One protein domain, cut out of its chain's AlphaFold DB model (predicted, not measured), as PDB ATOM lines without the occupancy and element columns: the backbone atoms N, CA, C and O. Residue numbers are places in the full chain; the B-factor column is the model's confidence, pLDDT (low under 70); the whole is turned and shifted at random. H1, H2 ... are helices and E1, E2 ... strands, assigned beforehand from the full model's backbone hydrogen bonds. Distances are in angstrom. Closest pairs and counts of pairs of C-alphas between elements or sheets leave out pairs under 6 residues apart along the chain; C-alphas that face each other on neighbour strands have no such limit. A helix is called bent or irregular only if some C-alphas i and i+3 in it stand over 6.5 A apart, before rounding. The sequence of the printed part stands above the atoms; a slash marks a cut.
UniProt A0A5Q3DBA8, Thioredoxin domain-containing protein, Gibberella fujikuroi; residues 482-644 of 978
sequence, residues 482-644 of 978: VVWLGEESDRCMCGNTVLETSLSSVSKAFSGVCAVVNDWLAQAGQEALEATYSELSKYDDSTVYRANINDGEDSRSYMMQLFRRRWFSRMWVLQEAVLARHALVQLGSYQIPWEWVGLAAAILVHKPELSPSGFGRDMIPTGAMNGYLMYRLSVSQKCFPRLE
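What this domain is: This is residues 482 to 644 of the 978 residues of the protein "Thioredoxin domain-containing protein" of Gibberella fujikuroi (UniProt A0A5Q3DBA8). A twisted five-stranded sheet has the long helix H1 along one face and H5 standing up from that same face, while H2 packs across H1 and H6 across H5. H3 and H4 pack on H6, and the hairpin E2 and E3 reaches out from this body as an arm. The printed part has 163 residues, with six named helices and seven named strands in the order E1 E2 E3 H1 E4 E5 H2 H3 H4 E6 E7 H5 H6. The class is mixed, helices and strands, and the large sheet, E1 E6 E7 E4 E5, is mixed too. The whole is compact, with a radius of gyration of the C-alphas of 15.4 A and spans of 51 by 43 by 34 A.

How they stand to each other: Edge strand E1, residues 482 to 484, is parallel to E6, residues 583 to 587, with N 483 and O 584 within hydrogen-bond range at 2.7 A. E6 and E7, residues 590 to 593, form a hairpin, with N 585 and O 592 at 2.8 A. E7 is antiparallel to E4, residues 533 to 535, with N 534 and O 591 at 2.8 A. E4 and edge strand E5, residues 543 to 545, form a hairpin, with N 545 and O 533 at 2.7 A. H1, residues 506 to 523, is on this sheet at a height of 8.3 A and runs along the strands, at 23 degrees to E7 on the local plane. H5, residues 594 to 606, stands up from the same face, rising 79 degrees; with H1 it makes two layers, helices on one face of a sheet. H1 touches H5 with residues 513 to 520 alone, closest at the C-alphas of Val 517 and Ala 600, 5.7 A. H2, residues 549 to 562, touches H1, closest at the C-alphas of Ala 509 and Met 559, 4.4 A. The hub is H6, residues 622 to 633, which touches H5 at a steep tilt of 66 degrees, opposite ways, closest at the C-alphas of Gly 598 and Tyr 631, 4.8 A. H6 also touches H3, residues 566 to 569, closest at the C-alphas of Phe 568 and Gly 623, 4.6 A, and H4, residues 573 to 578, closest at those of Val 578 and Met 630, 5.7 A. H4 only grazes the sheet. E2, residues 489 to 494, and E3, residues 497 to 502, form a hairpin, with N 492 and O 499 at 3.0 A. Every O i to N i+4 pair is within range in H1, H4, H5 and H6, and 6 of 10 in H2; H3 is too short for one.

Where its parts are: E1 begins at C-alpha 482, (26.873, 15.475, -4.164). H1 is 26.3 A long, H2 18.8 A, H5 18.3 A, H6 16.6 A and E2 15.7 A. H6 ends at C-alpha 633, (23.528, 31.190, 3.257). H2 is irregular: C-alphas 550 and 553 are 9.3 A apart.

The domain as a whole: The C-alphas farthest apart, those of Asn 496 and Gly 525, are 51.4 A apart. The printed part has no cut, and the link from H5 to H6, 15 residues, is long. Mean pLDDT of the printed part is 80.0; residues 489 to 504, 538 to 541, 549 to 555 and 608 to 619 are under 70.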
ATOM      1  N   VAL A 482      26.185  16.412  -5.059       95.81
ATOM      2  CA  VAL A 482      26.873  15.475  -4.164       95.81
ATOM      3  C   VAL A 482      28.181  16.112  -3.706       95.81
ATOM      4  O   VAL A 482      29.122  16.266  -4.480       95.81
ATOM      5  N   VAL A 483      28.228  16.489  -2.433       95.50
ATOM      6  CA  VAL A 483      29.407  17.011  -1.748       95.50
ATOM      7  C   VAL A 483      30.297  15.837  -1.351       95.50
ATOM      8  O   VAL A 483      30.084  15.192  -0.327       95.50
ATOM      9  N   TRP A 484      31.300  15.543  -2.171       93.19
ATOM     10  CA  TRP A 484      32.256  14.469  -1.904       93.19
ATOM     11  C   TRP A 484      33.388  14.938  -0.978       93.19
ATOM     12  O   TRP A 484      34.188  15.806  -1.336       93.19
ATOM     13  N   LEU A 485      33.477  14.340   0.211       89.81
ATOM     14  CA  LEU A 485      34.493  14.647   1.225       89.81
ATOM     15  C   LEU A 485      35.733  13.741   1.159       89.81
ATOM     16  O   LEU A 485      36.641  13.907   1.980       89.81
ATOM     17  N   GLY A 486      35.788  12.813   0.201       85.88
ATOM     18  CA  GLY A 486      36.859  11.826   0.054       85.88
ATOM     19  C   GLY A 486      36.522  10.472   0.680       85.88
ATOM     20  O   GLY A 486      35.370  10.180   0.995       85.88
ATOM     21  N   GLU A 487      37.555   9.661   0.874       84.75
ATOM     22  CA  GLU A 487      37.480   8.378   1.580       84.75
ATOM     23  C   GLU A 487      37.633   8.563   3.103       84.75
ATOM     24  O   GLU A 487      37.935   9.660   3.589       84.75
ATOM     25  N   GLU A 488      37.463   7.485   3.877       74.94
ATOM     26  CA  GLU A 488      37.638   7.492   5.343       74.94
ATOM     27  C   GLU A 488      39.017   8.029   5.772       74.94
ATOM     28  O   GLU A 488      39.118   8.827   6.713       74.94
ATOM     29  N   SER A 489      40.062   7.682   5.015       69.00
ATOM     30  CA  SER A 489      41.394   8.279   5.124       69.00
ATOM     31  C   SER A 489      41.684   9.170   3.918       69.00
ATOM     32  O   SER A 489      41.609   8.732   2.773       69.00
ATOM     33  N   ASP A 490      42.003  10.440   4.173       60.16
ATOM     34  CA  ASP A 490      42.481  11.368   3.146       60.16
ATOM     35  C   ASP A 490      43.995  11.516   3.300       60.16
ATOM     36  O   ASP A 490      44.471  11.989   4.338       60.16
ATOM     37  N   ARG A 491      44.753  11.062   2.296       58.12
ATOM     38  CA  ARG A 491      46.213  11.198   2.232       58.12
ATOM     39  C   ARG A 491      46.566  12.095   1.062       58.12
ATOM     40  O   ARG A 491      46.412  11.709  -0.095       58.12
ATOM     41  N   CYS A 492      47.093  13.275   1.362       53.62
ATOM     42  CA  CYS A 492      47.570  14.205   0.349       53.62
ATOM     43  C   CYS A 492      49.049  14.527   0.583       53.62
ATOM     44  O   CYS A 492      49.462  14.845   1.697       53.62
ATOM     45  N   MET A 493      49.845  14.465  -0.484       44.78
ATOM     46  CA  MET A 493      51.226  14.949  -0.494       44.78
ATOM     47  C   MET A 493      51.220  16.439  -0.845       44.78
ATOM     48  O   MET A 493      50.872  16.806  -1.968       44.78
ATOM     49  N   CYS A 494      51.604  17.305   0.093       46.09
ATOM     50  CA  CYS A 494      51.855  18.720  -0.185       46.09
ATOM     51  C   CYS A 494      53.325  19.054   0.100       46.09
ATOM     52  O   CYS A 494      53.758  19.141   1.251       46.09
ATOM     53  N   GLY A 495      54.119  19.219  -0.963       56.22
ATOM     54  CA  GLY A 495      55.574  19.319  -0.836       56.22
ATOM     55  C   GLY A 495      56.160  18.037  -0.234       56.22
ATOM     56  O   GLY A 495      55.883  16.950  -0.731       56.22
ATOM     57  N   ASN A 496      56.923  18.168   0.857       37.00
ATOM     58  CA  ASN A 496      57.529  17.043   1.587       37.00
ATOM     59  C   ASN A 496      56.702  16.564   2.797       37.00
ATOM     60  O   ASN A 496      57.186  15.746   3.578       37.00
ATOM     61  N   THR A 497      55.480  17.070   2.978       33.09
ATOM     62  CA  THR A 497      54.636  16.736   4.133       33.09
ATOM     63  C   THR A 497      53.434  15.915   3.683       33.09
ATOM     64  O   THR A 497      52.688  16.328   2.791       33.09
ATOM     65  N   VAL A 498      53.223  14.761   4.321       44.72
ATOM     66  CA  VAL A 498      51.973  14.003   4.204       44.72
ATOM     67  C   VAL A 498      50.956  14.653   5.135       44.72
ATOM     68  O   VAL A 498      51.130  14.643   6.353       44.72
ATOM     69  N   LEU A 499      49.899  15.232   4.569       51.16
ATOM     70  CA  LEU A 499      48.708  15.589   5.331       51.16
ATOM     71  C   LEU A 499      47.802  14.360   5.356       51.16
ATOM     72  O   LEU A 499      47.248  13.978   4.325       51.16
ATOM     73  N   GLU A 500      47.690  13.734   6.524       50.00
ATOM     74  CA  GLU A 500      46.771  12.626   6.769       50.00
ATOM     75  C   GLU A 500      45.646  13.110   7.688       50.00
ATOM     76  O   GLU A 500      45.865  13.420   8.859       50.00
ATOM     77  N   THR A 501      44.429  13.195   7.151       58.09
ATOM     78  CA  THR A 501      43.210  13.326   7.959       58.09
ATOM     79  C   THR A 501      42.433  12.029   7.827       58.09
ATOM     80  O   THR A 501      41.652  11.853   6.891       58.09
ATOM     81  N   SER A 502      42.689  11.096   8.743       55.78
ATOM     82  CA  SER A 502      41.894   9.876   8.872       55.78
ATOM     83  C   SER A 502      40.778  10.111   9.873       55.78
ATOM     84  O   SER A 502      41.035  10.566  10.986       55.78
ATOM     85  N   LEU A 503      39.551   9.772   9.493       60.19
ATOM     86  CA  LEU A 503      38.517   9.495  10.480       60.19
ATOM     87  C   LEU A 503      38.759   8.079  10.997       60.19
ATOM     88  O   LEU A 503      39.069   7.183  10.220       60.19
ATOM     89  N   SER A 504      38.663   7.874  12.309       64.94
ATOM     90  CA  SER A 504      38.734   6.529  12.892       64.94
ATOM     91  C   SER A 504      37.422   5.748  12.738       64.94
ATOM     92  O   SER A 504      37.418   4.539  12.949       64.94
ATOM     93  N   SER A 505      36.313   6.423  12.402       79.44
ATOM     94  CA  SER A 505      35.058   5.806  11.954       79.44
ATOM     95  C   SER A 505      34.133   6.844  11.303       79.44
ATOM     96  O   SER A 505      33.706   7.798  11.962       79.44
ATOM     97  N   VAL A 506      33.780   6.646  10.027       83.19
ATOM     98  CA  VAL A 506      32.809   7.507   9.311       83.19
ATOM     99  C   VAL A 506      31.405   7.423   9.919       83.19
ATOM    100  O   VAL A 506      30.781   8.452  10.181       83.19
ATOM    101  N   SER A 507      30.930   6.206  10.207       85.88
ATOM    102  CA  SER A 507      29.611   5.976  10.812       85.88
ATOM    103  C   SER A 507      29.465   6.704  12.154       85.88
ATOM    104  O   SER A 507      28.451   7.366  12.375       85.88
ATOM    105  N   LYS A 508      30.496   6.701  13.015       86.75
ATOM    106  CA  LYS A 508      30.468   7.460  14.279       86.75
ATOM    107  C   LYS A 508      30.404   8.972  14.065       86.75
ATOM    108  O   LYS A 508      29.733   9.658  14.832       86.75
ATOM    109  N   ALA A 509      31.065   9.498  13.031       89.19
ATOM    110  CA  ALA A 509      31.016  10.925  12.717       89.19
ATOM    111  C   ALA A 509      29.602  11.366  12.299       89.19
ATOM    112  O   ALA A 509      29.091  12.352  12.830       89.19
ATOM    113  N   PHE A 510      28.946  10.622  11.401       92.69
ATOM    114  CA  PHE A 510      27.569  10.919  10.978       92.69
ATOM    115  C   PHE A 510      26.540  10.625  12.074       92.69
ATOM    116  O   PHE A 510      25.622  11.419  12.264       92.69
ATOM    117  N   SER A 511      26.741   9.571  12.868       90.00
ATOM    118  CA  SER A 511      25.959   9.312  14.083       90.00
ATOM    119  C   SER A 511      26.023  10.503  15.052       90.00
ATOM    120  O   SER A 511      24.985  10.953  15.533       90.00
ATOM    121  N   GLY A 512      27.215  11.079  15.265       89.12
ATOM    122  CA  GLY A 512      27.410  12.275  16.091       89.12
ATOM    123  C   GLY A 512      26.698  13.523  15.554       89.12
ATOM    124  O   GLY A 512      26.081  14.249  16.332       89.12
ATOM    125  N   VAL A 513      26.714  13.740  14.230       92.69
ATOM    126  CA  VAL A 513      25.925  14.801  13.572       92.69
ATOM    127  C   VAL A 513      24.434  14.607  13.851       92.69
ATOM    128  O   VAL A 513      23.778  15.526  14.341       92.69
ATOM    129  N   CYS A 514      23.903  13.407  13.598       93.00
ATOM    130  CA  CYS A 514      22.492  13.101  13.823       93.00
ATOM    131  C   CYS A 514      22.090  13.259  15.294       93.00
ATOM    132  O   CYS A 514      21.029  13.809  15.566       93.00
ATOM    133  N   ALA A 515      22.926  12.823  16.241       89.00
ATOM    134  CA  ALA A 515      22.641  12.934  17.672       89.00
ATOM    135  C   ALA A 515      22.467  14.398  18.103       89.00
ATOM    136  O   ALA A 515      21.454  14.750  18.701       89.00
ATOM    137  N   VAL A 516      23.412  15.271  17.735       87.69
ATOM    138  CA  VAL A 516      23.363  16.698  18.098       87.69
ATOM    139  C   VAL A 516      22.172  17.407  17.452       87.69
ATOM    140  O   VAL A 516      21.529  18.239  18.093       87.69
ATOM    141  N   VAL A 517      21.856  17.070  16.200       91.00
ATOM    142  CA  VAL A 517      20.694  17.630  15.501       91.00
ATOM    143  C   VAL A 517      19.386  17.158  16.134       91.00
ATOM    144  O   VAL A 517      18.526  17.989  16.409       91.00
ATOM    145  N   ASN A 518      19.240  15.863  16.412       90.06
ATOM    146  CA  ASN A 518      18.022  15.307  17.002       90.06
ATOM    147  C   ASN A 518      17.778  15.843  18.420       90.06
ATOM    148  O   ASN A 518      16.649  16.209  18.740       90.06
ATOM    149  N   ASP A 519      18.831  15.990  19.233       86.75
ATOM    150  CA  ASP A 519      18.746  16.632  20.551       86.75
ATOM    151  C   ASP A 519      18.232  18.078  20.442       86.75
ATOM    152  O   ASP A 519      17.414  18.527  21.250       86.75
ATOM    153  N   TRP A 520      18.703  18.824  19.437       87.44
ATOM    154  CA  TRP A 520      18.252  20.192  19.191       87.44
ATOM    155  C   TRP A 520      16.812  20.246  18.670       87.44
ATOM    156  O   TRP A 520      16.035  21.068  19.148       87.44
ATOM    157  N   LEU A 521      16.433  19.361  17.742       87.31
ATOM    158  CA  LEU A 521      15.071  19.273  17.210       87.31
ATOM    159  C   LEU A 521      14.063  18.960  18.319       87.31
ATOM    160  O   LEU A 521      13.020  19.609  18.385       87.31
ATOM    161  N   ALA A 522      14.398  18.043  19.231       86.44
ATOM    162  CA  ALA A 522      13.573  17.743  20.397       86.44
ATOM    163  C   ALA A 522      13.396  18.980  21.296       86.44
ATOM    164  O   ALA A 522      12.276  19.343  21.650       86.44
ATOM    165  N   GLN A 523      14.485  19.701  21.595       84.69
ATOM    166  CA  GLN A 523      14.431  20.952  22.371       84.69
ATOM    167  C   GLN A 523      13.628  22.059  21.671       84.69
ATOM    168  O   GLN A 523      13.006  22.881  22.340       84.69
ATOM    169  N   ALA A 524      13.634  22.084  20.338       82.12
ATOM    170  CA  ALA A 524      12.869  23.023  19.523       82.12
ATOM    171  C   ALA A 524      11.401  22.597  19.307       82.12
ATOM    172  O   ALA A 524      10.663  23.297  18.614       82.12
ATOM    173  N   GLY A 525      10.967  21.457  19.863       84.06
ATOM    174  CA  GLY A 525       9.619  20.915  19.675       84.06
ATOM    175  C   GLY A 525       9.342  20.389  18.259       84.06
ATOM    176  O   GLY A 525       8.184  20.294  17.856       84.06
ATOM    177  N   GLN A 526      10.383  20.061  17.488       82.50
ATOM    178  CA  GLN A 526      10.307  19.547  16.114       82.50
ATOM    179  C   GLN A 526      10.549  18.030  16.033       82.50
ATOM    180  O   GLN A 526      11.225  17.545  15.130       82.50
ATOM    181  N   GLU A 527       9.962  17.262  16.951       78.44
ATOM    182  CA  GLU A 527      10.160  15.803  17.065       78.44
ATOM    183  C   GLU A 527       9.688  14.995  15.838       78.44
ATOM    184  O   GLU A 527      10.028  13.824  15.693       78.44
ATOM    185  N   ALA A 528       8.915  15.606  14.933       80.44
ATOM    186  CA  ALA A 528       8.486  14.979  13.682       80.44
ATOM    187  C   ALA A 528       9.614  14.851  12.635       80.44
ATOM    188  O   ALA A 528       9.447  14.133  11.648       80.44
ATOM    189  N   LEU A 529      10.733  15.560  12.818       84.94
ATOM    190  CA  LEU A 529      11.915  15.482  11.963       84.94
ATOM    191  C   LEU A 529      12.983  14.621  12.643       84.94
ATOM    192  O   LEU A 529      13.281  14.809  13.818       84.94
ATOM    193  N   GLU A 530      13.590  13.704  11.888       89.62
ATOM    194  CA  GLU A 530      14.677  12.849  12.371       89.62
ATOM    195  C   GLU A 530      15.873  12.935  11.415       89.62
ATOM    196  O   GLU A 530      15.775  12.610  10.227       89.62
ATOM    197  N   ALA A 531      17.027  13.350  11.938       92.44
ATOM    198  CA  ALA A 531      18.287  13.315  11.216       92.44
ATOM    199  C   ALA A 531      18.786  11.870  11.088       92.44
ATOM    200  O   ALA A 531      18.983  11.157  12.076       92.44
ATOM    201  N   THR A 532      19.046  11.455   9.849       94.31
ATOM    202  CA  THR A 532      19.496  10.108   9.471       94.31
ATOM    203  C   THR A 532      20.612  10.185   8.430       94.31
ATOM    204  O   THR A 532      20.803  11.215   7.778       94.31
ATOM    205  N   TYR A 533      21.356   9.091   8.285       93.88
ATOM    206  CA  TYR A 533      22.396   8.916   7.270       93.88
ATOM    207  C   TYR A 533      22.271   7.521   6.648       93.88
ATOM    208  O   TYR A 533      21.611   6.654   7.213       93.88
ATOM    209  N   SER A 534      22.863   7.282   5.483       92.81
ATOM    210  CA  SER A 534      22.786   5.997   4.784       92.81
ATOM    211  C   SER A 534      24.160   5.453   4.415       92.81
ATOM    212  O   SER A 534      25.128   6.202   4.313       92.81
ATOM    213  N   GLU A 535      24.246   4.139   4.218       89.31
ATOM    214  CA  GLU A 535      25.395   3.470   3.606       89.31
ATOM    215  C   GLU A 535      24.983   2.880   2.256       89.31
ATOM    216  O   GLU A 535      23.987   2.155   2.151       89.31
ATOM    217  N   LEU A 536      25.754   3.201   1.220       84.56
ATOM    218  CA  LEU A 536      25.619   2.647  -0.118       84.56
ATOM    219  C   LEU A 536      26.172   1.219  -0.130       84.56
ATOM    220  O   LEU A 536      27.365   1.003   0.086       84.56
ATOM    221  N   SER A 537      25.313   0.240  -0.422       75.00
ATOM    222  CA  SER A 537      25.745  -1.139  -0.645       75.00
ATOM    223  C   SER A 537      26.050  -1.393  -2.126       75.00
ATOM    224  O   SER A 537      25.560  -0.704  -3.018       75.00
ATOM    225  N   LYS A 538      26.843  -2.434  -2.411       59.66
ATOM    226  CA  LYS A 538      27.114  -2.900  -3.786       59.66
ATOM    227  C   LYS A 538      25.885  -3.497  -4.495       59.66
ATOM    228  O   LYS A 538      25.989  -3.805  -5.678       59.66
ATOM    229  N   TYR A 539      24.774  -3.706  -3.787       55.97
ATOM    230  CA  TYR A 539      23.616  -4.474  -4.258       55.97
ATOM    231  C   TYR A 539      22.329  -3.636  -4.372       55.97
ATOM    232  O   TYR A 539      21.242  -4.187  -4.280       55.97
ATOM    233  N   ASP A 540      22.451  -2.325  -4.606       52.59
ATOM    234  CA  ASP A 540      21.340  -1.375  -4.841       52.59
ATOM    235  C   ASP A 540      20.369  -1.153  -3.656       52.59
ATOM    236  O   ASP A 540      19.512  -0.275  -3.714       52.59
ATOM    237  N   ASP A 541      20.557  -1.851  -2.530       63.31
ATOM    238  CA  ASP A 541      19.851  -1.580  -1.273       63.31
ATOM    239  C   ASP A 541      20.678  -0.628  -0.391       63.31
ATOM    240  O   ASP A 541      21.729  -1.004   0.143       63.31
ATOM    241  N   SER A 542      20.225   0.618  -0.220       72.38
ATOM    242  CA  SER A 542      20.815   1.564   0.738       72.38
ATOM    243  C   SER A 542      20.307   1.281   2.153       72.38
ATOM    244  O   SER A 542      19.096   1.303   2.385       72.38
ATOM    245  N   THR A 543      21.205   1.073   3.119       80.62
ATOM    246  CA  THR A 543      20.803   0.926   4.531       80.62
ATOM    247  C   THR A 543      20.745   2.300   5.187       80.62
ATOM    248  O   THR A 543      21.717   3.046   5.117       80.62
ATOM    249  N   VAL A 544      19.617   2.648   5.813       85.62
ATOM    250  CA  VAL A 544      19.444   3.909   6.554       85.62
ATOM    251  C   VAL A 544      19.735   3.679   8.036       85.62
ATOM    252  O   VAL A 544      19.166   2.787   8.663       85.62
ATOM    253  N   TYR A 545      20.601   4.513   8.598       85.88
ATOM    254  CA  TYR A 545      21.047   4.493   9.982       85.88
ATOM    255  C   TYR A 545      20.513   5.709  10.744       85.88
ATOM    256  O   TYR A 545      20.368   6.813  10.208       85.88
ATOM    257  N   ARG A 546      20.253   5.492  12.034       84.69
ATOM    258  CA  ARG A 546      19.882   6.524  13.011       84.69
ATOM    259  C   ARG A 546      21.076   6.887  13.888       84.69
ATOM    260  O   ARG A 546      22.079   6.172  13.908       84.69
ATOM    261  N   ALA A 547      20.941   7.972  14.648       79.69
ATOM    262  CA  ALA A 547      21.876   8.287  15.721       79.69
ATOM    263  C   ALA A 547      21.955   7.116  16.716       79.69
ATOM    264  O   ALA A 547      20.936   6.651  17.231       79.69
ATOM    265  N   ASN A 548      23.164   6.637  16.995       75.12
ATOM    266  CA  ASN A 548      23.388   5.609  18.002       75.12
ATOM    267  C   ASN A 548      23.666   6.276  19.355       75.12
ATOM    268  O   ASN A 548      24.768   6.748  19.624       75.12
ATOM    269  N   ILE A 549      22.650   6.291  20.220       62.97
ATOM    270  CA  ILE A 549      22.676   6.944  21.541       62.97
ATOM    271  C   ILE A 549      23.734   6.304  22.467       62.97
ATOM    272  O   ILE A 549      24.220   6.944  23.397       62.97
ATOM    273  N   ASN A 550      24.155   5.064  22.182       59.25
ATOM    274  CA  ASN A 550      25.172   4.356  22.962       59.25
ATOM    275  C   ASN A 550      26.614   4.796  22.644       59.25
ATOM    276  O   ASN A 550      27.521   4.426  23.384       59.25
ATOM    277  N   ASP A 551      26.842   5.580  21.579       59.94
ATOM    278  CA  ASP A 551      28.182   6.054  21.194       59.94
ATOM    279  C   ASP A 551      28.670   7.269  22.021       59.94
ATOM    280  O   ASP A 551      29.817   7.688  21.870       59.94
ATOM    281  N   GLY A 552      27.838   7.828  22.913       59.72
ATOM    282  CA  GLY A 552      28.239   8.751  23.991       59.72
ATOM    283  C   GLY A 552      29.108   9.963  23.591       59.72
ATOM    284  O   GLY A 552      28.961  10.528  22.505       59.72
ATOM    285  N   GLU A 553      30.016  10.377  24.492       59.00
ATOM    286  CA  GLU A 553      30.982  11.486  24.300       59.00
ATOM    287  C   GLU A 553      31.948  11.258  23.126       59.00
ATOM    288  O   GLU A 553      32.381  12.223  22.488       59.00
ATOM    289  N   ASP A 554      32.224   9.995  22.793       63.28
ATOM    290  CA  ASP A 554      33.101   9.604  21.694       63.28
ATOM    291  C   ASP A 554      32.593  10.182  20.366       63.28
ATOM    292  O   ASP A 554      33.358  10.838  19.659       63.28
ATOM    293  N   SER A 555      31.297  10.034  20.059       65.81
ATOM    294  CA  SER A 555      30.668  10.468  18.794       65.81
ATOM    295  C   SER A 555      30.872  11.958  18.449       65.81
ATOM    296  O   SER A 555      31.090  12.305  17.283       65.81
ATOM    297  N   ARG A 556      30.897  12.849  19.453       73.69
ATOM    298  CA  ARG A 556      31.120  14.298  19.259       73.69
ATOM    299  C   ARG A 556      32.540  14.602  18.787       73.69
ATOM    300  O   ARG A 556      32.732  15.469  17.936       73.69
ATOM    301  N   SER A 557      33.533  13.859  19.279       76.31
ATOM    302  CA  SER A 557      34.925  13.987  18.832       76.31
ATOM    303  C   SER A 557      35.082  13.626  17.347       76.31
ATOM    304  O   SER A 557      35.762  14.343  16.607       76.31
ATOM    305  N   TYR A 558      34.396  12.581  16.867       80.94
ATOM    306  CA  TYR A 558      34.409  12.198  15.443       80.94
ATOM    307  C   TYR A 558      33.736  13.250  14.556       80.94
ATOM    308  O   TYR A 558      34.266  13.598  13.500       80.94
ATOM    309  N   MET A 559      32.608  13.816  14.995       86.56
ATOM    310  CA  MET A 559      31.972  14.937  14.297       86.56
ATOM    311  C   MET A 559      32.916  16.150  14.195       86.56
ATOM    312  O   MET A 559      33.023  16.769  13.140       86.56
ATOM    313  N   MET A 560      33.663  16.482  15.249       82.62
ATOM    314  CA  MET A 560      34.638  17.581  15.196       82.62
ATOM    315  C   MET A 560      35.777  17.306  14.203       82.62
ATOM    316  O   MET A 560      36.259  18.228  13.541       82.62
ATOM    317  N   GLN A 561      36.191  16.045  14.043       83.88
ATOM    318  CA  GLN A 561      37.163  15.645  13.020       83.88
ATOM    319  C   GLN A 561      36.602  15.777  11.594       83.88
ATOM    320  O   GLN A 561      37.346  16.173  10.697       83.88
ATOM    321  N   LEU A 562      35.299  15.536  11.382       88.81
ATOM    322  CA  LEU A 562      34.637  15.766  10.090       88.81
ATOM    323  C   LEU A 562      34.825  17.220   9.626       88.81
ATOM    324  O   LEU A 562      35.253  17.461   8.498       88.81
ATOM    325  N   PHE A 563      34.608  18.190  10.517       90.50
ATOM    326  CA  PHE A 563      34.785  19.617  10.219       90.50
ATOM    327  C   PHE A 563      36.247  20.064  10.071       90.50
ATOM    328  O   PHE A 563      36.506  21.202   9.678       90.50
ATOM    329  N   ARG A 564      37.228  19.201  10.360       87.25
ATOM    330  CA  ARG A 564      38.649  19.470  10.075       87.25
ATOM    331  C   ARG A 564      39.050  19.081   8.651       87.25
ATOM    332  O   ARG A 564      40.167  19.388   8.237       87.25
ATOM    333  N   ARG A 565      38.161  18.438   7.884       86.31
ATOM    334  CA  ARG A 565      38.440  18.061   6.495       86.31
ATOM    335  C   ARG A 565      38.574  19.287   5.596       86.31
ATOM    336  O   ARG A 565      37.866  20.285   5.740       86.31
ATOM    337  N   ARG A 566      39.465  19.180   4.607       87.38
ATOM    338  CA  ARG A 566      39.866  20.291   3.732       87.38
ATOM    339  C   ARG A 566      38.708  20.906   2.948       87.38
ATOM    340  O   ARG A 566      38.751  22.109   2.698       87.38
ATOM    341  N   TRP A 567      37.692  20.124   2.571       92.50
ATOM    342  CA  TRP A 567      36.548  20.608   1.784       92.50
ATOM    343  C   TRP A 567      35.903  21.852   2.408       92.50
ATOM    344  O   TRP A 567      35.800  22.869   1.729       92.50
ATOM    345  N   PHE A 568      35.641  21.843   3.721       94.12
ATOM    346  CA  PHE A 568      35.030  22.971   4.439       94.12
ATOM    347  C   PHE A 568      35.850  24.266   4.393       94.12
ATOM    348  O   PHE A 568      35.349  25.334   4.726       94.12
ATOM    349  N   SER A 569      37.125  24.192   4.015       91.88
ATOM    350  CA  SER A 569      38.002  25.354   3.921       91.88
ATOM    351  C   SER A 569      38.128  25.922   2.511       91.88
ATOM    352  O   SER A 569      38.766  26.949   2.366       91.88
ATOM    353  N   ARG A 570      37.583  25.302   1.458       93.38
ATOM    354  CA  ARG A 570      37.844  25.702   0.060       93.38
ATOM    355  C   ARG A 570      36.896  26.802  -0.420       93.38
ATOM    356  O   ARG A 570      35.693  26.670  -0.288       93.38
ATOM    357  N   MET A 571      37.416  27.840  -1.070       94.75
ATOM    358  CA  MET A 571      36.610  28.983  -1.532       94.75
ATOM    359  C   MET A 571      35.427  28.593  -2.433       94.75
ATOM    360  O   MET A 571      34.309  29.055  -2.233       94.75
ATOM    361  N   TRP A 572      35.665  27.695  -3.390       94.00
ATOM    362  CA  TRP A 572      34.672  27.286  -4.386       94.00
ATOM    363  C   TRP A 572      33.473  26.521  -3.809       94.00
ATOM    364  O   TRP A 572      32.398  26.538  -4.406       94.00
ATOM    365  N   VAL A 573      33.608  25.939  -2.610       94.81
ATOM    366  CA  VAL A 573      32.530  25.139  -2.008       94.81
ATOM    367  C   VAL A 573      31.343  25.984  -1.554       94.81
ATOM    368  O   VAL A 573      30.250  25.456  -1.372       94.81
ATOM    369  N   LEU A 574      31.536  27.305  -1.428       95.25
ATOM    370  CA  LEU A 574      30.448  28.244  -1.184       95.25
ATOM    371  C   LEU A 574      29.397  28.129  -2.289       95.25
ATOM    372  O   LEU A 574      28.247  27.858  -1.978       95.25
ATOM    373  N   GLN A 575      29.772  28.247  -3.567       93.31
ATOM    374  CA  GLN A 575      28.800  28.132  -4.664       93.31
ATOM    375  C   GLN A 575      28.193  26.729  -4.760       93.31
ATOM    376  O   GLN A 575      26.996  26.607  -5.008       93.31
ATOM    377  N   GLU A 576      28.993  25.690  -4.509       94.25
ATOM    378  CA  GLU A 576      28.556  24.289  -4.548       94.25
ATOM    379  C   GLU A 576      27.444  23.998  -3.530       94.25
ATOM    380  O   GLU A 576      26.404  23.448  -3.886       94.25
ATOM    381  N   ALA A 577      27.658  24.362  -2.262       94.81
ATOM    382  CA  ALA A 577      26.757  24.008  -1.169       94.81
ATOM    383  C   ALA A 577      25.624  25.023  -0.977       94.81
ATOM    384  O   ALA A 577      24.492  24.635  -0.696       94.81
ATOM    385  N   VAL A 578      25.909  26.320  -1.138       95.75
ATOM    386  CA  VAL A 578      24.939  27.390  -0.859       95.75
ATOM    387  C   VAL A 578      23.813  27.417  -1.888       95.75
ATOM    388  O   VAL A 578      22.664  27.676  -1.531       95.75
ATOM    389  N   LEU A 579      24.132  27.178  -3.161       96.00
ATOM    390  CA  LEU A 579      23.175  27.306  -4.264       96.00
ATOM    391  C   LEU A 579      22.411  26.011  -4.550       96.00
ATOM    392  O   LEU A 579      21.395  26.047  -5.245       96.00
ATOM    393  N   ALA A 580      22.874  24.880  -4.018       95.81
ATOM    394  CA  ALA A 580      22.229  23.594  -4.213       95.81
ATOM    395  C   ALA A 580      20.814  23.584  -3.619       95.81
ATOM    396  O   ALA A 580      20.611  23.869  -2.441       95.81
ATOM    397  N   ARG A 581      19.825  23.178  -4.424       94.31
ATOM    398  CA  ARG A 581      18.447  22.954  -3.946       94.31
ATOM    399  C   ARG A 581      18.341  21.692  -3.091       94.31
ATOM    400  O   ARG A 581      17.594  21.659  -2.117       94.31
ATOM    401  N   HIS A 582      19.120  20.676  -3.456       94.00
ATOM    402  CA  HIS A 582      19.262  19.413  -2.743       94.00
ATOM    403  C   HIS A 582      20.741  19.028  -2.721       94.00
ATOM    404  O   HIS A 582      21.341  18.840  -3.779       94.00
ATOM    405  N   ALA A 583      21.331  18.919  -1.530       95.19
ATOM    406  CA  ALA A 583      22.730  18.542  -1.360       95.19
ATOM    407  C   ALA A 583      22.878  17.332  -0.428       95.19
ATOM    408  O   ALA A 583      22.325  17.310   0.675       95.19
ATOM    409  N   LEU A 584      23.656  16.342  -0.869       95.31
ATOM    410  CA  LEU A 584      24.064  15.185  -0.074       95.31
ATOM    411  C   LEU A 584      25.568  15.232   0.153       95.31
ATOM    412  O   LEU A 584      26.336  15.360  -0.794       95.31
ATOM    413  N   VAL A 585      25.990  15.097   1.400       96.38
ATOM    414  CA  VAL A 585      27.390  14.930   1.775       96.38
ATOM    415  C   VAL A 585      27.724  13.452   1.727       96.38
ATOM    416  O   VAL A 585      27.053  12.650   2.367       96.38
ATOM    417  N   GLN A 586      28.769  13.095   0.992       93.94
ATOM    418  CA  GLN A 586      29.236  11.725   0.859       93.94
ATOM    419  C   GLN A 586      30.689  11.598   1.322       93.94
ATOM    420  O   GLN A 586      31.542  12.421   0.983       93.94
ATOM    421  N   LEU A 587      30.957  10.553   2.100       91.00
ATOM    422  CA  LEU A 587      32.263  10.222   2.656       91.00
ATOM    423  C   LEU A 587      32.430   8.697   2.622       91.00
ATOM    424  O   LEU A 587      31.779   7.976   3.379       91.00
ATOM    425  N   GLY A 588      33.269   8.205   1.708       87.94
ATOM    426  CA  GLY A 588      33.337   6.777   1.385       87.94
ATOM    427  C   GLY A 588      31.980   6.227   0.919       87.94
ATOM    428  O   GLY A 588      31.329   6.799   0.040       87.94
ATOM    429  N   SER A 589      31.533   5.126   1.531       88.31
ATOM    430  CA  SER A 589      30.218   4.516   1.279       88.31
ATOM    431  C   SER A 589      29.057   5.228   1.979       88.31
ATOM    432  O   SER A 589      27.906   4.925   1.677       88.31
ATOM    433  N   TYR A 590      29.312   6.170   2.890       91.44
ATOM    434  CA  TYR A 590      28.258   6.799   3.683       91.44
ATOM    435  C   TYR A 590      27.784   8.121   3.077       91.44
ATOM    436  O   TYR A 590      28.587   8.924   2.595       91.44
ATOM    437  N   GLN A 591      26.481   8.384   3.174       94.88
ATOM    438  CA  GLN A 591      25.835   9.622   2.748       94.88
ATOM    439  C   GLN A 591      24.993  10.231   3.874       94.88
ATOM    440  O   GLN A 591      24.334   9.523   4.628       94.88
ATOM    441  N   ILE A 592      24.978  11.558   3.966       95.56
ATOM    442  CA  ILE A 592      24.136  12.314   4.896       95.56
ATOM    443  C   ILE A 592      23.647  13.608   4.223       95.56
ATOM    444  O   ILE A 592      24.420  14.255   3.513       95.56
ATOM    445  N   PRO A 593      22.385  14.032   4.408       95.31
ATOM    446  CA  PRO A 593      21.920  15.327   3.917       95.31
ATOM    447  C   PRO A 593      22.770  16.504   4.417       95.31
ATOM    448  O   PRO A 593      23.090  16.595   5.605       95.31
ATOM    449  N   TRP A 594      23.091  17.446   3.520       95.69
ATOM    450  CA  TRP A 594      23.825  18.673   3.865       95.69
ATOM    451  C   TRP A 594      23.124  19.483   4.961       95.69
ATOM    452  O   TRP A 594      23.793  20.058   5.816       95.69
ATOM    453  N   GLU A 595      21.789  19.478   4.977       93.75
ATOM    454  CA  GLU A 595      20.980  20.163   5.990       93.75
ATOM    455  C   GLU A 595      21.374  19.764   7.419       93.75
ATOM    456  O   GLU A 595      21.503  20.633   8.278       93.75
ATOM    457  N   TRP A 596      21.663  18.481   7.662       95.12
ATOM    458  CA  TRP A 596      22.068  17.991   8.983       95.12
ATOM    459  C   TRP A 596      23.496  18.378   9.338       95.12
ATOM    460  O   TRP A 596      23.756  18.794  10.464       95.12
ATOM    461  N   VAL A 597      24.417  18.313   8.377       95.88
ATOM    462  CA  VAL A 597      25.812  18.728   8.591       95.88
ATOM    463  C   VAL A 597      25.891  20.231   8.875       95.88
ATOM    464  O   VAL A 597      26.571  20.652   9.811       95.88
ATOM    465  N   GLY A 598      25.162  21.040   8.108       94.81
ATOM    466  CA  GLY A 598      25.081  22.485   8.292       94.81
ATOM    467  C   GLY A 598      24.405  22.892   9.605       94.81
ATOM    468  O   GLY A 598      24.918  23.756  10.319       94.81
ATOM    469  N   LEU A 599      23.303  22.229   9.974       92.75
ATOM    470  CA  LEU A 599      22.619  22.468  11.246       92.75
ATOM    471  C   LEU A 599      23.483  22.054  12.444       92.75
ATOM    472  O   LEU A 599      23.572  22.804  13.413       92.75
ATOM    473  N   ALA A 600      24.192  20.924  12.366       92.94
ATOM    474  CA  ALA A 600      25.157  20.535  13.393       92.94
ATOM    475  C   ALA A 600      26.277  21.575  13.547       92.94
ATOM    476  O   ALA A 600      26.635  21.926  14.671       92.94
ATOM    477  N   ALA A 601      26.786  22.127  12.439       91.69
ATOM    478  CA  ALA A 601      27.748  23.225  12.478       91.69
ATOM    479  C   ALA A 601      27.175  24.466  13.187       91.69
ATOM    480  O   ALA A 601      27.844  25.053  14.036       91.69
ATOM    481  N   ALA A 602      25.918  24.829  12.903       87.56
ATOM    482  CA  ALA A 602      25.231  25.929  13.578       87.56
ATOM    483  C   ALA A 602      25.075  25.687  15.089       87.56
ATOM    484  O   ALA A 602      25.350  26.578  15.891       87.56
ATOM    485  N   ILE A 603      24.685  24.473  15.488       85.75
ATOM    486  CA  ILE A 603      24.544  24.095  16.899       85.75
ATOM    487  C   ILE A 603      25.895  24.177  17.613       85.75
ATOM    488  O   ILE A 603      25.964  24.738  18.704       85.75
ATOM    489  N   LEU A 604      26.973  23.688  16.991       80.69
ATOM    490  CA  LEU A 604      28.324  23.768  17.555       80.69
ATOM    491  C   LEU A 604      28.788  25.212  17.751       80.69
ATOM    492  O   LEU A 604      29.357  25.531  18.792       80.69
ATOM    493  N   VAL A 605      28.521  26.088  16.777       77.12
ATOM    494  CA  VAL A 605      28.873  27.513  16.865       77.12
ATOM    495  C   VAL A 605      28.076  28.228  17.963       77.12
ATOM    496  O   VAL A 605      28.624  29.090  18.646       77.12
ATOM    497  N   HIS A 606      26.808  27.869  18.180       72.88
ATOM    498  CA  HIS A 606      25.945  28.527  19.171       72.88
ATOM    499  C   HIS A 606      25.971  27.908  20.574       72.88
ATOM    500  O   HIS A 606      25.588  28.581  21.530       72.88
ATOM    501  N   LYS A 607      26.413  26.656  20.719       71.31
ATOM    502  CA  LYS A 607      26.539  25.954  22.002       71.31
ATOM    503  C   LYS A 607      27.957  25.384  22.156       71.31
ATOM    504  O   LYS A 607      28.125  24.164  22.155       71.31
ATOM    505  N   PRO A 608      28.988  26.236  22.321       57.72
ATOM    506  CA  PRO A 608      30.380  25.787  22.451       57.72
ATOM    507  C   PRO A 608      30.611  24.879  23.671       57.72
ATOM    508  O   PRO A 608      31.564  24.107  23.703       57.72
ATOM    509  N   GLU A 609      29.710  24.921  24.656       55.31
ATOM    510  CA  GLU A 609      29.645  24.012  25.810       55.31
ATOM    511  C   GLU A 609      29.495  22.532  25.418       55.31
ATOM    512  O   GLU A 609      29.834  21.660  26.211       55.31
ATOM    513  N   LEU A 610      29.014  22.243  24.202       57.25
ATOM    514  CA  LEU A 610      28.938  20.890  23.640       57.25
ATOM    515  C   LEU A 610      30.307  20.352  23.184       57.25
ATOM    516  O   LEU A 610      30.394  19.204  22.741       57.25
ATOM    517  N   SER A 611      31.367  21.160  23.276       55.09
ATOM    518  CA  SER A 611      32.740  20.721  23.045       55.09
ATOM    519  C   SER A 611      33.185  19.725  24.135       55.09
ATOM    520  O   SER A 611      32.944  19.992  25.316       55.09
ATOM    521  N   PRO A 612      33.861  18.608  23.785       44.88
ATOM    522  CA  PRO A 612      34.205  17.528  24.721       44.88
ATOM    523  C   PRO A 612      34.975  17.972  25.969       44.88
ATOM    524  O   PRO A 612      34.921  17.306  26.998       44.88
ATOM    525  N   SER A 613      35.705  19.087  25.902       48.09
ATOM    526  CA  SER A 613      36.550  19.533  27.003       48.09
ATOM    527  C   SER A 613      35.799  20.263  28.118       48.09
ATOM    528  O   SER A 613      36.359  20.368  29.205       48.09
ATOM    529  N   GLY A 614      34.602  20.834  27.896       44.97
ATOM    530  CA  GLY A 614      33.865  21.660  28.886       44.97
ATOM    531  C   GLY A 614      34.586  22.947  29.364       44.97
ATOM    532  O   GLY A 614      33.969  23.879  29.883       44.97
ATOM    533  N   PHE A 615      35.899  23.024  29.150       41.38
ATOM    534  CA  PHE A 615      36.754  24.194  29.130       41.38
ATOM    535  C   PHE A 615      36.770  24.705  27.690       41.38
ATOM    536  O   PHE A 615      37.068  23.924  26.789       41.38
ATOM    537  N   GLY A 616      36.477  25.985  27.458       42.31
ATOM    538  CA  GLY A 616      36.533  26.637  26.139       42.31
ATOM    539  C   GLY A 616      37.951  26.740  25.557       42.31
ATOM    540  O   GLY A 616      38.427  27.833  25.290       42.31
ATOM    541  N   ARG A 617      38.666  25.614  25.447       45.16
ATOM    542  CA  ARG A 617      40.040  25.504  24.937       45.16
ATOM    543  C   ARG A 617      40.140  24.698  23.643       45.16
ATOM    544  O   ARG A 617      41.072  24.944  22.885       45.16
ATOM    545  N   ASP A 618      39.193  23.806  23.348       45.59
ATOM    546  CA  ASP A 618      39.103  23.208  22.016       45.59
ATOM    547  C   ASP A 618      38.367  24.181  21.090       45.59
ATOM    548  O   ASP A 618      37.138  24.258  21.096       45.59
ATOM    549  N   MET A 619      39.139  24.957  20.319       57.50
ATOM    550  CA  MET A 619      38.605  25.843  19.282       57.50
ATOM    551  C   MET A 619      37.667  25.055  18.364       57.50
ATOM    552  O   MET A 619      38.054  24.020  17.805       57.50
ATOM    553  N   ILE A 620      36.458  25.584  18.166       72.19
ATOM    554  CA  ILE A 620      35.563  25.150  17.092       72.19
ATOM    555  C   ILE A 620      36.389  25.124  15.791       72.19
ATOM    556  O   ILE A 620      37.016  26.134  15.454       72.19
ATOM    557  N   PRO A 621      36.455  23.988  15.065       79.94
ATOM    558  CA  PRO A 621      37.215  23.904  13.830       79.94
ATOM    559  C   PRO A 621      36.781  25.005  12.866       79.94
ATOM    560  O   PRO A 621      35.587  25.240  12.693       79.94
ATOM    561  N   THR A 622      37.729  25.635  12.166       83.12
ATOM    562  CA  THR A 622      37.402  26.638  11.137       83.12
ATOM    563  C   THR A 622      36.401  26.092  10.116       83.12
ATOM    564  O   THR A 622      35.529  26.821   9.659       83.12
ATOM    565  N   GLY A 623      36.460  24.793   9.799       89.62
ATOM    566  CA  GLY A 623      35.485  24.174   8.906       89.62
ATOM    567  C   GLY A 623      34.062  24.092   9.472       89.62
ATOM    568  O   GLY A 623      33.122  24.133   8.688       89.62
ATOM    569  N   ALA A 624      33.873  24.063  10.795       89.12
ATOM    570  CA  ALA A 624      32.549  24.176  11.412       89.12
ATOM    571  C   ALA A 624      32.025  25.617  11.319       89.12
ATOM    572  O   ALA A 624      30.868  25.819  10.969       89.12
ATOM    573  N   MET A 625      32.878  26.630  11.514       85.94
ATOM    574  CA  MET A 625      32.492  28.033  11.279       85.94
ATOM    575  C   MET A 625      32.108  28.274   9.810       85.94
ATOM    576  O   MET A 625      31.070  28.867   9.522       85.94
ATOM    577  N   ASN A 626      32.903  27.751   8.874       92.44
ATOM    578  CA  ASN A 626      32.611  27.818   7.444       92.44
ATOM    579  C   ASN A 626      31.343  27.028   7.085       92.44
ATOM    580  O   ASN A 626      30.541  27.492   6.278       92.44
ATOM    581  N   GLY A 627      31.142  25.854   7.696       94.44
ATOM    582  CA  GLY A 627      29.935  25.039   7.559       94.44
ATOM    583  C   GLY A 627      28.683  25.778   8.019       94.44
ATOM    584  O   GLY A 627      27.687  25.790   7.302       94.44
ATOM    585  N   TYR A 628      28.764  26.471   9.156       90.94
ATOM    586  CA  TYR A 628      27.706  27.343   9.656       90.94
ATOM    587  C   TYR A 628      27.400  28.488   8.683       90.94
ATOM    588  O   TYR A 628      26.235  28.696   8.347       90.94
ATOM    589  N   LEU A 629      28.417  29.197   8.179       90.81
ATOM    590  CA  LEU A 629      28.216  30.272   7.205       90.81
ATOM    591  C   LEU A 629      27.563  29.751   5.915       90.81
ATOM    592  O   LEU A 629      26.562  30.309   5.471       90.81
ATOM    593  N   MET A 630      28.078  28.655   5.346       95.31
ATOM    594  CA  MET A 630      27.477  28.014   4.172       95.31
ATOM    595  C   MET A 630      26.028  27.613   4.442       95.31
ATOM    596  O   MET A 630      25.162  27.892   3.619       95.31
ATOM    597  N   TYR A 631      25.736  27.017   5.599       94.75
ATOM    598  CA  TYR A 631      24.379  26.634   5.978       94.75
ATOM    599  C   TYR A 631      23.448  27.842   6.086       94.75
ATOM    600  O   TYR A 631      22.395  27.845   5.466       94.75
ATOM    601  N   ARG A 632      23.848  28.914   6.779       91.19
ATOM    602  CA  ARG A 632      23.039  30.138   6.914       91.19
ATOM    603  C   ARG A 632      22.798  30.862   5.589       91.19
ATOM    604  O   ARG A 632      21.798  31.570   5.465       91.19
ATOM    605  N   LEU A 633      23.691  30.688   4.618       92.81
ATOM    606  CA  LEU A 633      23.528  31.190   3.257       92.81
ATOM    607  C   LEU A 633      22.744  30.228   2.352       92.81
ATOM    608  O   LEU A 633      22.256  30.677   1.318       92.81
ATOM    609  N   SER A 634      22.634  28.941   2.694       94.38
ATOM    610  CA  SER A 634      22.103  27.895   1.807       94.38
ATOM    611  C   SER A 634      20.640  28.130   1.441       94.38
ATOM    612  O   SER A 634      19.816  28.419   2.306       94.38
ATOM    613  N   VAL A 635      20.296  27.933   0.166       92.25
ATOM    614  CA  VAL A 635      18.908  28.045  -0.321       92.25
ATOM    615  C   VAL A 635      18.029  26.865   0.105       92.25
ATOM    616  O   VAL A 635      16.807  26.980   0.111       92.25
ATOM    617  N   SER A 636      18.635  25.726   0.453       87.19
ATOM    618  CA  SER A 636      17.924  24.500   0.829       87.19
ATOM    619  C   SER A 636      17.526  24.428   2.307       87.19
ATOM    620  O   SER A 636      16.749  23.548   2.673       87.19
ATOM    621  N   GLN A 637      18.080  25.290   3.168       87.50
ATOM    622  CA  GLN A 637      17.864  25.222   4.618       87.50
ATOM    623  C   GLN A 637      16.515  25.830   5.027       87.50
ATOM    624  O   GLN A 637      16.070  26.818   4.444       87.50
ATOM    625  N   LYS A 638      15.868  25.242   6.040       82.50
ATOM    626  CA  LYS A 638      14.509  25.630   6.467       82.50
ATOM    627  C   LYS A 638      14.414  26.112   7.913       82.50
ATOM    628  O   LYS A 638      13.374  26.632   8.307       82.50
ATOM    629  N   CYS A 639      15.463  25.920   8.710       80.75
ATOM    630  CA  CYS A 639      15.413  26.159  10.152       80.75
ATOM    631  C   CYS A 639      15.582  27.636  10.523       80.75
ATOM    632  O   CYS A 639      15.099  28.051  11.575       80.75
ATOM    633  N   PHE A 640      16.253  28.435   9.688       82.00
ATOM    634  CA  PHE A 640      16.565  29.831   9.997       82.00
ATOM    635  C   PHE A 640      16.291  30.761   8.813       82.00
ATOM    636  O   PHE A 640      16.460  30.358   7.663       82.00
ATOM    637  N   PRO A 641      15.984  32.046   9.056       82.69
ATOM    638  CA  PRO A 641      16.086  33.064   8.020       82.69
ATOM    639  C   PRO A 641      17.497  33.088   7.413       82.69
ATOM    640  O   PRO A 641      18.506  33.050   8.138       82.69
ATOM    641  N   ARG A 642      17.553  33.126   6.077       88.00
ATOM    642  CA  ARG A 642      18.801  33.197   5.312       88.00
ATOM    643  C   ARG A 642      19.539  34.493   5.651       88.00
ATOM    644  O   ARG A 642      18.913  35.533   5.830       88.00
ATOM    645  N   LEU A 643      20.864  34.416   5.763       87.00
ATOM    646  CA  LEU A 643      21.687  35.620   5.862       87.00
ATOM    647  C   LEU A 643      21.786  36.297   4.496       87.00
ATOM    648  O   LEU A 643      22.029  35.637   3.486       87.00
ATOM    649  N   GLU A 644      21.635  37.613   4.492       88.06
ATOM    650  CA  GLU A 644      21.784  38.461   3.315       88.06
ATOM    651  C   GLU A 644      22.925  39.443   3.573       88.06
ATOM    652  O   GLU A 644      22.993  40.060   4.635       88.06
TER     653      GLU A 644